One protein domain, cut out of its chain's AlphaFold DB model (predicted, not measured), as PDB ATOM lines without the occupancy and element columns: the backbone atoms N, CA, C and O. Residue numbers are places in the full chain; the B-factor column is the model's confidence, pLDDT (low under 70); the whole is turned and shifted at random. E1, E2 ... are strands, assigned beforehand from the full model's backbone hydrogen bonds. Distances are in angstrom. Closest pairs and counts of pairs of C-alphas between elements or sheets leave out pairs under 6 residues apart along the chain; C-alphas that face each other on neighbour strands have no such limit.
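Overview. This is residues 72 to 79 and 86 to 160 of the 171 residues of an uncharacterized protein of Rhizobium sp. PP-F2F-G48 (UniProt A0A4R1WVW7). One long, twisted sheet of four strands makes the body of a rod, with no named helix over either face; the loop of residues 134 to 150 makes much of one end, and a short separate piece, residues 72 to 79, runs beside E3. The sheet's order is E3, E2, E1, E4, antiparallel throughout, and the strands follow the chain as E1 to E4. The printed part has 83 residues; under half, 40, are in named elements, and the class is all strand. It is loose, with a radius of gyration of the C-alphas of 16.2 A and spans of 51 by 20 by 19 A.

Along the chain. Find C-alpha 89 at (7.822, 68.414, 189.856); from there E1 runs 28.9 A to residue 98. E2, residues 108 to 118, covers 28.0 A. E3, residues 123 to 133, covers 27.1 A and bends by 53 degrees at residue 127. E4, residues 151 to 158, covers 22.8 A and ends with C-alpha 158 at (3.856, 64.373, 190.893).

Arrangement. Look first at the inner strands: E1 and E2 form a hairpin, with N 93 and O 114 2.9 A apart, within hydrogen-bond range. E2 and E3 form another, with N 113 and O 130 at 2.8 A. E1, E2 and E3 are a meander, each strand the antiparallel neighbour of the one before. E4 closes a Greek key of E1 to E4, the first strand being the antiparallel neighbour of the fourth: N 94 and O 154 are 2.8 A apart. The edge strands E3 and E4 are apart.

Size, cuts and confidence. The two farthest C-alphas, of Phe 86 and Ala 142, are 51.9 A apart. Residues 80 to 85 are not printed; C-alphas 79 and 86 are 11.7 A apart across this cut. The link from E3 to E4 is long, 17 residues. Confidence is under 70 at residues 78 to 79, 86, 142 to 149 and 159 to 160.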
ATOM      1  N   ILE A  72      22.399  60.134 185.625       91.00
ATOM      2  CA  ILE A  72      21.408  60.189 186.698       91.00
ATOM      3  C   ILE A  72      21.909  61.210 187.722       91.00
ATOM      4  O   ILE A  72      23.028  61.100 188.221       91.00
ATOM      5  N   MET A  73      21.085  62.212 188.014       88.94
ATOM      6  CA  MET A  73      21.382  63.349 188.885       88.94
ATOM      7  C   MET A  73      20.347  63.419 190.022       88.94
ATOM      8  O   MET A  73      19.459  64.278 189.994       88.94
ATOM      9  N   PRO A  74      20.428  62.534 191.040       84.56
ATOM     10  CA  PRO A  74      19.458  62.490 192.139       84.56
ATOM     11  C   PRO A  74      19.314  63.830 192.870       84.56
ATOM     12  O   PRO A  74      18.239  64.151 193.373       84.56
ATOM     13  N   GLN A  75      20.367  64.653 192.880       81.62
ATOM     14  CA  GLN A  75      20.377  65.983 193.486       81.62
ATOM     15  C   GLN A  75      19.301  66.927 192.935       81.62
ATOM     16  O   GLN A  75      18.826  67.782 193.674       81.62
ATOM     17  N   HIS A  76      18.848  66.749 191.688       81.69
ATOM     18  CA  HIS A  76      17.749  67.550 191.136       81.69
ATOM     19  C   HIS A  76      16.394  67.233 191.796       81.69
ATOM     20  O   HIS A  76      15.456  68.023 191.697       81.69
ATOM     21  N   TRP A  77      16.280  66.099 192.501       76.56
ATOM     22  CA  TRP A  77      15.109  65.724 193.298       76.56
ATOM     23  C   TRP A  77      15.341  65.748 194.816       76.56
ATOM     24  O   TRP A  77      14.375  65.808 195.582       76.56
ATOM     25  N   LEU A  78      16.586  65.734 195.289       67.88
ATOM     26  CA  LEU A  78      16.868  65.781 196.724       67.88
ATOM     27  C   LEU A  78      16.504  67.153 197.339       67.88
ATOM     28  O   LEU A  78      16.383  68.163 196.635       67.88
ATOM     29  N   PRO A  79      16.237  67.199 198.656       59.97
ATOM     30  CA  PRO A  79      16.040  68.441 199.387       59.97
ATOM     31  C   PRO A  79      17.408  69.051 199.724       59.97
ATOM     32  O   PRO A  79      17.910  68.868 200.823       59.97
ATOM     33  N   PHE A  86      10.438  77.796 194.270       64.44
ATOM     34  CA  PHE A  86      10.877  76.900 193.197       64.44
ATOM     35  C   PHE A  86      10.786  75.432 193.627       64.44
ATOM     36  O   PHE A  86      11.641  74.901 194.339       64.44
ATOM     37  N   TRP A  87       9.709  74.767 193.207       70.69
ATOM     38  CA  TRP A  87       9.436  73.371 193.543       70.69
ATOM     39  C   TRP A  87       9.455  72.525 192.270       70.69
ATOM     40  O   TRP A  87       8.457  72.520 191.546       70.69
ATOM     41  N   PRO A  88      10.549  71.792 191.984       77.38
ATOM     42  CA  PRO A  88      10.555  70.888 190.848       77.38
ATOM     43  C   PRO A  88       9.489  69.807 191.043       77.38
ATOM     44  O   PRO A  88       9.333  69.239 192.132       77.38
ATOM     45  N   ARG A  89       8.748  69.532 189.974       85.62
ATOM     46  CA  ARG A  89       7.822  68.414 189.856       85.62
ATOM     47  C   ARG A  89       8.612  67.170 189.476       85.62
ATOM     48  O   ARG A  89       9.582  67.236 188.723       85.62
ATOM     49  N   LEU A  90       8.202  66.030 190.007       87.88
ATOM     50  CA  LEU A  90       8.764  64.749 189.615       87.88
ATOM     51  C   LEU A  90       7.907  64.153 188.518       87.88
ATOM     52  O   LEU A  90       6.734  63.881 188.743       87.88
ATOM     53  N   SER A  91       8.495  63.904 187.364       90.12
ATOM     54  CA  SER A  91       7.835  63.203 186.277       90.12
ATOM     55  C   SER A  91       8.432  61.820 186.087       90.12
ATOM     56  O   SER A  91       9.635  61.625 186.246       90.12
ATOM     57  N   ILE A  92       7.586  60.854 185.751       92.56
ATOM     58  CA  ILE A  92       7.976  59.477 185.473       92.56
ATOM     59  C   ILE A  92       7.448  59.116 184.094       92.56
ATOM     60  O   ILE A  92       6.245  59.207 183.861       92.56
ATOM     61  N   ILE A  93       8.344  58.701 183.201       91.56
ATOM     62  CA  ILE A  93       7.983  57.919 182.017       91.56
ATOM     63  C   ILE A  93       8.004  56.456 182.440       91.56
ATOM     64  O   ILE A  93       9.023  55.987 182.938       91.56
ATOM     65  N   LEU A  94       6.892  55.760 182.258       93.06
ATOM     66  CA  LEU A  94       6.722  54.340 182.532       93.06
ATOM     67  C   LEU A  94       6.433  53.633 181.211       93.06
ATOM     68  O   LEU A  94       5.451  53.977 180.568       93.06
ATOM     69  N   GLU A  95       7.252  52.661 180.830       89.50
ATOM     70  CA  GLU A  95       7.030  51.754 179.709       89.50
ATOM     71  C   GLU A  95       6.871  50.324 180.236       89.50
ATOM     72  O   GLU A  95       7.728  49.831 180.970       89.50
ATOM     73  N   THR A  96       5.795  49.638 179.862       91.06
ATOM     74  CA  THR A  96       5.625  48.208 180.145       91.06
ATOM     75  C   THR A  96       5.689  47.404 178.864       91.06
ATOM     76  O   THR A  96       5.198  47.840 177.821       91.06
ATOM     77  N   LYS A  97       6.257  46.202 178.955       89.88
ATOM     78  CA  LYS A  97       6.136  45.177 177.920       89.88
ATOM     79  C   LYS A  97       5.290  44.039 178.450       89.88
ATOM     80  O   LYS A  97       5.526  43.588 179.568       89.88
ATOM     81  N   THR A  98       4.353  43.549 177.650       88.56
ATOM     82  CA  THR A  98       3.457  42.454 178.046       88.56
ATOM     83  C   THR A  98       3.574  41.249 177.120       88.56
ATOM     84  O   THR A  98       4.144  41.336 176.025       88.56
ATOM     85  N   THR A  99       3.046  40.100 177.550       87.38
ATOM     86  CA  THR A  99       2.947  38.902 176.698       87.38
ATOM     87  C   THR A  99       1.903  39.052 175.583       87.38
ATOM     88  O   THR A  99       1.985  38.328 174.596       87.38
ATOM     89  N   GLY A 100       0.971  40.012 175.689       83.44
ATOM     90  CA  GLY A 100      -0.068  40.300 174.692       83.44
ATOM     91  C   GLY A 100      -0.943  41.506 175.060       83.44
ATOM     92  O   GLY A 100      -0.587  42.288 175.941       83.44
ATOM     93  N   ILE A 101      -2.054  41.700 174.342       81.75
ATOM     94  CA  ILE A 101      -2.848  42.949 174.366       81.75
ATOM     95  C   ILE A 101      -3.897  42.971 175.489       81.75
ATOM     96  O   ILE A 101      -4.187  44.032 176.041       81.75
ATOM     97  N   ASP A 102      -4.470  41.817 175.831       84.81
ATOM     98  CA  ASP A 102      -5.489  41.723 176.875       84.81
ATOM     99  C   ASP A 102      -4.846  41.656 178.266       84.81
ATOM    100  O   ASP A 102      -4.269  40.642 178.655       84.81
ATOM    101  N   HIS A 103      -4.976  42.747 179.020       84.75
ATOM    102  CA  HIS A 103      -4.419  42.906 180.363       84.75
ATOM    103  C   HIS A 103      -5.035  41.970 181.413       84.75
ATOM    104  O   HIS A 103      -4.439  41.797 182.472       84.75
ATOM    105  N   ALA A 104      -6.207  41.378 181.155       88.81
ATOM    106  CA  ALA A 104      -6.809  40.410 182.070       88.81
ATOM    107  C   ALA A 104      -6.122  39.036 182.001       88.81
ATOM    108  O   ALA A 104      -6.181  38.263 182.955       88.81
ATOM    109  N   THR A 105      -5.480  38.729 180.872       87.06
ATOM    110  CA  THR A 105      -4.930  37.400 180.570       87.06
ATOM    111  C   THR A 105      -3.422  37.402 180.327       87.06
ATOM    112  O   THR A 105      -2.800  36.345 180.399       87.06
ATOM    113  N   HIS A 106      -2.823  38.563 180.054       87.25
ATOM    114  CA  HIS A 106      -1.409  38.692 179.710       87.25
ATOM    115  C   HIS A 106      -0.601  39.382 180.810       87.25
ATOM    116  O   HIS A 106      -1.053  40.308 181.479       87.25
ATOM    117  N   GLU A 107       0.640  38.934 180.961       89.38
ATOM    118  CA  GLU A 107       1.538  39.323 182.044       89.38
ATOM    119  C   GLU A 107       2.472  40.454 181.601       89.38
ATOM    120  O   GLU A 107       2.883  40.511 180.438       89.38
ATOM    121  N   VAL A 108       2.848  41.332 182.538       91.00
ATOM    122  CA  VAL A 108       3.961  42.275 182.353       91.00
ATOM    123  C   VAL A 108       5.274  41.510 182.506       91.00
ATOM    124  O   VAL A 108       5.491  40.823 183.496       91.00
ATOM    125  N   ILE A 109       6.153  41.641 181.518       91.06
ATOM    126  CA  ILE A 109       7.431  40.915 181.420       91.06
ATOM    127  C   ILE A 109       8.642  41.845 181.334       91.06
ATOM    128  O   ILE A 109       9.782  41.389 181.339       91.06
ATOM    129  N   GLU A 110       8.410  43.151 181.237       91.62
ATOM    130  CA  GLU A 110       9.437  44.186 181.336       91.62
ATOM    131  C   GLU A 110       8.807  45.457 181.905       91.62
ATOM    132  O   GLU A 110       7.694  45.830 181.513       91.62
ATOM    133  N   LEU A 111       9.540  46.123 182.792       93.06
ATOM    134  CA  LEU A 111       9.179  47.398 183.392       93.06
ATOM    135  C   LEU A 111      10.339  48.385 183.215       93.06
ATOM    136  O   LEU A 111      11.361  48.287 183.895       93.06
ATOM    137  N   GLY A 112      10.172  49.342 182.308       92.56
ATOM    138  CA  GLY A 112      11.087  50.461 182.113       92.56
ATOM    139  C   GLY A 112      10.530  51.722 182.761       92.56
ATOM    140  O   GLY A 112       9.411  52.129 182.465       92.56
ATOM    141  N   MET A 113      11.288  52.379 183.637       94.19
ATOM    142  CA  MET A 113      10.892  53.666 184.212       94.19
ATOM    143  C   MET A 113      12.035  54.667 184.151       94.19
ATOM    144  O   MET A 113      13.173  54.345 184.473       94.19
ATOM    145  N   VAL A 114      11.726  55.910 183.798       92.75
ATOM    146  CA  VAL A 114      12.655  57.040 183.879       92.75
ATOM    147  C   VAL A 114      11.998  58.131 184.703       92.75
ATOM    148  O   VAL A 114      11.035  58.759 184.265       92.75
ATOM    149  N   ALA A 115      12.537  58.366 185.893       92.62
ATOM    150  CA  ALA A 115      12.146  59.467 186.753       92.62
ATOM    151  C   ALA A 115      13.026  60.686 186.461       92.62
ATOM    152  O   ALA A 115      14.251  60.579 186.383       92.62
ATOM    153  N   PHE A 116      12.422  61.861 186.331       91.44
ATOM    154  CA  PHE A 116      13.119  63.115 186.082       91.44
ATOM    155  C   PHE A 116      12.451  64.288 186.790       91.44
ATOM    156  O   PHE A 116      11.234  64.338 186.941       91.44
ATOM    157  N   ALA A 117      13.260  65.249 187.218       90.38
ATOM    158  CA  ALA A 117      12.769  66.514 187.736       90.38
ATOM    159  C   ALA A 117      12.429  67.450 186.568       90.38
ATOM    160  O   ALA A 117      13.174  67.515 185.585       90.38
ATOM    161  N   CYS A 118      11.326  68.181 186.679       88.19
ATOM    162  CA  CYS A 118      10.927  69.230 185.748       88.19
ATOM    163  C   CYS A 118      10.322  70.431 186.479       88.19
ATOM    164  O   CYS A 118       9.871  70.323 187.616       88.19
ATOM    165  N   ASP A 119      10.308  71.578 185.824       85.75
ATOM    166  CA  ASP A 119       9.613  72.786 186.256       85.75
ATOM    167  C   ASP A 119       8.671  73.275 185.140       85.75
ATOM    168  O   ASP A 119       8.275  72.509 184.259       85.75
ATOM    169  N   GLU A 120       8.260  74.540 185.199       83.12
ATOM    170  CA  GLU A 120       7.390  75.156 184.189       83.12
ATOM    171  C   GLU A 120       8.103  75.405 182.851       83.12
ATOM    172  O   GLU A 120       7.441  75.556 181.825       83.12
ATOM    173  N   ILE A 121       9.438  75.423 182.848       84.88
ATOM    174  CA  ILE A 121      10.280  75.691 181.678       84.88
ATOM    175  C   ILE A 121      10.664  74.374 180.989       84.88
ATOM    176  O   ILE A 121      10.782  74.323 179.764       84.88
ATOM    177  N   GLY A 122      10.815  73.283 181.745       85.56
ATOM    178  CA  GLY A 122      10.997  71.950 181.185       85.56
ATOM    179  C   GLY A 122      11.705  70.965 182.108       85.56
ATOM    180  O   GLY A 122      11.617  71.019 183.329       85.56
ATOM    181  N   MET A 123      12.385  69.992 181.502       87.69
ATOM    182  CA  MET A 123      13.119  68.947 182.216       87.69
ATOM    183  C   MET A 123      14.439  69.490 182.782       87.69
ATOM    184  O   MET A 123      15.298  69.941 182.030       87.69
ATOM    185  N   LEU A 124      14.633  69.343 184.092       88.12
ATOM    186  CA  LEU A 124      15.857  69.709 184.811       88.12
ATOM    187  C   LEU A 124      16.899  68.585 184.773       88.12
ATOM    188  O   LEU A 124      18.097  68.829 184.652       88.12
ATOM    189  N   GLY A 125      16.463  67.327 184.858       89.56
ATOM    190  CA  GLY A 125      17.348  66.177 184.674       89.56
ATOM    191  C   GLY A 125      16.761  64.860 185.159       89.56
ATOM    192  O   GLY A 125      15.774  64.840 185.892       89.56
ATOM    193  N   VAL A 126      17.376  63.756 184.730       92.56
ATOM    194  CA  VAL A 126      17.013  62.399 185.164       92.56
ATOM    195  C   VAL A 126      17.444  62.222 186.611       92.56
ATOM    196  O   VAL A 126      18.569  62.557 186.956       92.56
ATOM    197  N   VAL A 127      16.568  61.688 187.452       92.56
ATOM    198  CA  VAL A 127      16.822  61.477 188.886       92.56
ATOM    199  C   VAL A 127      16.811  60.000 189.267       92.56
ATOM    200  O   VAL A 127      17.339  59.643 190.314       92.56
ATOM    201  N   GLY A 128      16.284  59.134 188.395       91.56
ATOM    202  CA  GLY A 128      16.371  57.687 188.541       91.56
ATOM    203  C   GLY A 128      15.915  56.950 187.284       91.56
ATOM    204  O   GLY A 128      15.161  57.493 186.476       91.56
ATOM    205  N   VAL A 129      16.375  55.711 187.132       92.69
ATOM    206  CA  VAL A 129      15.966  54.792 186.064       92.69
ATOM    207  C   VAL A 129      15.724  53.416 186.684       92.69
ATOM    208  O   VAL A 129      16.496  53.003 187.546       92.69
ATOM    209  N   LEU A 130      14.681  52.722 186.233       93.31
ATOM    210  CA  LEU A 130      14.390  51.320 186.528       93.31
ATOM    211  C   LEU A 130      14.283  50.558 185.203       93.31
ATOM    212  O   LEU A 130      13.717  51.078 184.242       93.31
ATOM    213  N   SER A 131      14.831  49.349 185.144       92.81
ATOM    214  CA  SER A 131      14.770  48.490 183.960       92.81
ATOM    215  C   SER A 131      14.763  47.034 184.403       92.81
ATOM    216  O   SER A 131      15.806  46.385 184.419       92.81
ATOM    217  N   GLU A 132      13.585  46.538 184.764       93.69
ATOM    218  CA  GLU A 132      13.414  45.190 185.301       93.69
ATOM    219  C   GLU A 132      12.744  44.265 184.289       93.69
ATOM    220  O   GLU A 132      11.877  44.679 183.516       93.69
ATOM    221  N   LEU A 133      13.145  42.998 184.311       92.06
ATOM    222  CA  LEU A 133      12.559  41.928 183.510       92.06
ATOM    223  C   LEU A 133      11.871  40.932 184.436       92.06
ATOM    224  O   LEU A 133      12.410  40.570 185.478       92.06
ATOM    225  N   GLN A 134      10.712  40.450 184.007       89.62
ATOM    226  CA  GLN A 134       9.991  39.380 184.679       89.62
ATOM    227  C   GLN A 134       9.818  38.210 183.712       89.62
ATOM    228  O   GLN A 134       9.407  38.386 182.561       89.62
ATOM    229  N   GLU A 135      10.150  37.008 184.180       87.62
ATOM    230  CA  GLU A 135       9.870  35.787 183.433       87.62
ATOM    231  C   GLU A 135       8.358  35.509 183.479       87.62
ATOM    232  O   GLU A 135       7.771  35.537 184.563       87.62
ATOM    233  N   PRO A 136       7.703  35.300 182.324       89.12
ATOM    234  CA  PRO A 136       6.280  34.987 182.287       89.12
ATOM    235  C   PRO A 136       6.002  33.621 182.913       89.12
ATOM    236  O   PRO A 136       6.791  32.686 182.774       89.12
ATOM    237  N   SER A 137       4.832  33.485 183.529       88.25
ATOM    238  CA  SER A 137       4.396  32.232 184.153       88.25
ATOM    239  C   SER A 137       4.069  31.153 183.117       88.25
ATOM    240  O   SER A 137       4.166  29.960 183.407       88.25
ATOM    241  N   GLN A 138       3.689  31.560 181.901       84.25
ATOM    242  CA  GLN A 138       3.478  30.662 180.768       84.25
ATOM    243  C   GLN A 138       4.497  30.882 179.643       84.25
ATOM    244  O   GLN A 138       4.915  32.018 179.395       84.25
ATOM    245  N   PRO A 139       4.874  29.818 178.904       80.19
ATOM    246  CA  PRO A 139       5.739  29.952 177.743       80.19
ATOM    247  C   PRO A 139       5.129  30.911 176.724       80.19
ATOM    248  O   PRO A 139       3.969  30.785 176.334       80.19
ATOM    249  N   ILE A 140       5.934  31.853 176.243       75.31
ATOM    250  CA  ILE A 140       5.516  32.720 175.144       75.31
ATOM    251  C   ILE A 140       5.538  31.876 173.878       75.31
ATOM    252  O   ILE A 140       6.592  31.359 173.503       75.31
ATOM    253  N   SER A 141       4.376  31.724 173.239       70.38
ATOM    254  CA  SER A 141       4.264  31.000 171.972       70.38
ATOM    255  C   SER A 141       5.295  31.531 170.974       70.38
ATOM    256  O   SER A 141       5.419  32.744 170.792       70.38
ATOM    257  N   ALA A 142       6.017  30.625 170.310       66.44
ATOM    258  CA  ALA A 142       7.057  30.963 169.334       66.44
ATOM    259  C   ALA A 142       6.529  31.774 168.134       66.44
ATOM    260  O   ALA A 142       7.311  32.366 167.393       66.44
ATOM    261  N   GLU A 143       5.209  31.817 167.955       64.44
ATOM    262  CA  GLU A 143       4.531  32.604 166.928       64.44
ATOM    263  C   GLU A 143       4.507  34.112 167.254       64.44
ATOM    264  O   GLU A 143       4.449  34.953 166.353       64.44
ATOM    265  N   ILE A 144       4.637  34.492 168.533       63.19
ATOM    266  CA  ILE A 144       4.680  35.895 168.953       63.19
ATOM    267  C   ILE A 144       6.107  36.426 168.783       63.19
ATOM    268  O   ILE A 144       6.979  36.257 169.637       63.19
ATOM    269  N   ASN A 145       6.348  37.111 167.664       59.91
ATOM    270  CA  ASN A 145       7.618  37.789 167.395       59.91
ATOM    271  C   ASN A 145       7.959  38.770 168.543       59.91
ATOM    272  O   ASN A 145       7.097  39.562 168.937       59.91
ATOM    273  N   PRO A 146       9.212  38.822 169.038       63.75
ATOM    274  CA  PRO A 146       9.651  39.806 170.027       63.75
ATOM    275  C   PRO A 146       9.307  41.270 169.717       63.75
ATOM    276  O   PRO A 146       9.164  42.057 170.656       63.75
ATOM    277  N   MET A 147       9.165  41.627 168.433       60.59
ATOM    278  CA  MET A 147       8.721  42.955 167.986       60.59
ATOM    279  C   MET A 147       7.222  43.222 168.186       60.59
ATOM    280  O   MET A 147       6.848  44.377 168.339       60.59
ATOM    281  N   PHE A 148       6.373  42.189 168.189       60.59
ATOM    282  CA  PHE A 148       4.920  42.325 168.366       60.59
ATOM    283  C   PHE A 148       4.490  42.369 169.836       60.59
ATOM    284  O   PHE A 148       3.310  42.553 170.125       60.59
ATOM    285  N   ARG A 149       5.429  42.226 170.778       66.69
ATOM    286  CA  ARG A 149       5.156  42.439 172.203       66.69
ATOM    287  C   ARG A 149       4.736  43.891 172.426       66.69
ATOM    288  O   ARG A 149       5.456  44.811 172.032       66.69
ATOM    289  N   LEU A 150       3.576  44.077 173.050       71.38
ATOM    290  CA  LEU A 150       2.979  45.393 173.218       71.38
ATOM    291  C   LEU A 150       3.817  46.220 174.194       71.38
ATOM    292  O   LEU A 150       4.212  45.727 175.250       71.38
ATOM    293  N   LYS A 151       4.084  47.467 173.807       77.25
ATOM    294  CA  LYS A 151       4.744  48.479 174.628       77.25
ATOM    295  C   LYS A 151       3.730  49.568 174.937       77.25
ATOM    296  O   LYS A 151       3.224  50.201 174.011       77.25
ATOM    297  N   ALA A 152       3.424  49.777 176.210       73.25
ATOM    298  CA  ALA A 152       2.584  50.887 176.643       73.25
ATOM    299  C   ALA A 152       3.446  51.884 177.408       73.25
ATOM    300  O   ALA A 152       4.145  51.483 178.331       73.25
ATOM    301  N   ALA A 153       3.393  53.161 177.025       76.94
ATOM    302  CA  ALA A 153       4.120  54.233 177.694       76.94
ATOM    303  C   ALA A 153       3.150  55.231 178.343       76.94
ATOM    304  O   ALA A 153       2.201  55.681 177.702       76.94
ATOM    305  N   ALA A 154       3.404  55.608 179.593       79.25
ATOM    306  CA  ALA A 154       2.648  56.614 180.330       79.25
ATOM    307  C   ALA A 154       3.592  57.651 180.943       79.25
ATOM    308  O   ALA A 154       4.700  57.323 181.364       79.25
ATOM    309  N   VAL A 155       3.138  58.903 181.018       82.12
ATOM    310  CA  VAL A 155       3.842  59.979 181.724       82.12
ATOM    311  C   VAL A 155       2.985  60.428 182.893       82.12
ATOM    312  O   VAL A 155       1.837  60.825 182.699       82.12
ATOM    313  N   HIS A 156       3.537  60.382 184.102       82.62
ATOM    314  CA  HIS A 156       2.866  60.889 185.295       82.62
ATOM    315  C   HIS A 156       3.724  61.943 185.989       82.62
ATOM    316  O   HIS A 156       4.926  61.751 186.142       82.62
ATOM    317  N   CYS A 157       3.102  63.040 186.424       78.25
ATOM    318  CA  CYS A 157       3.771  64.170 187.060       78.25
ATOM    319  C   CYS A 157       3.249  64.363 188.490       78.25
ATOM    320  O   CYS A 157       2.093  64.725 188.698       78.25
ATOM    321  N   PHE A 158       4.120  64.169 189.476       74.25
ATOM    322  CA  PHE A 158       3.856  64.373 190.893       74.25
ATOM    323  C   PHE A 158       4.398  65.728 191.362       74.25
ATOM    324  O   PHE A 158       5.593  66.019 191.262       74.25
ATOM    325  N   CYS A 159       3.530  66.544 191.958       66.69
ATOM    326  CA  CYS A 159       3.940  67.730 192.705       66.69
ATOM    327  C   CYS A 159       4.198  67.340 194.163       66.69
ATOM    328  O   CYS A 159       3.324  66.774 194.824       66.69
ATOM    329  N   ARG A 160       5.382  67.661 194.698       61.34
ATOM    330  CA  ARG A 160       5.641  67.458 196.129       61.34
ATOM    331  C   ARG A 160       4.797  68.462 196.939       61.34
ATOM    332  O   ARG A 160       4.823  69.648 196.610       61.34
TER     333      ARG A 160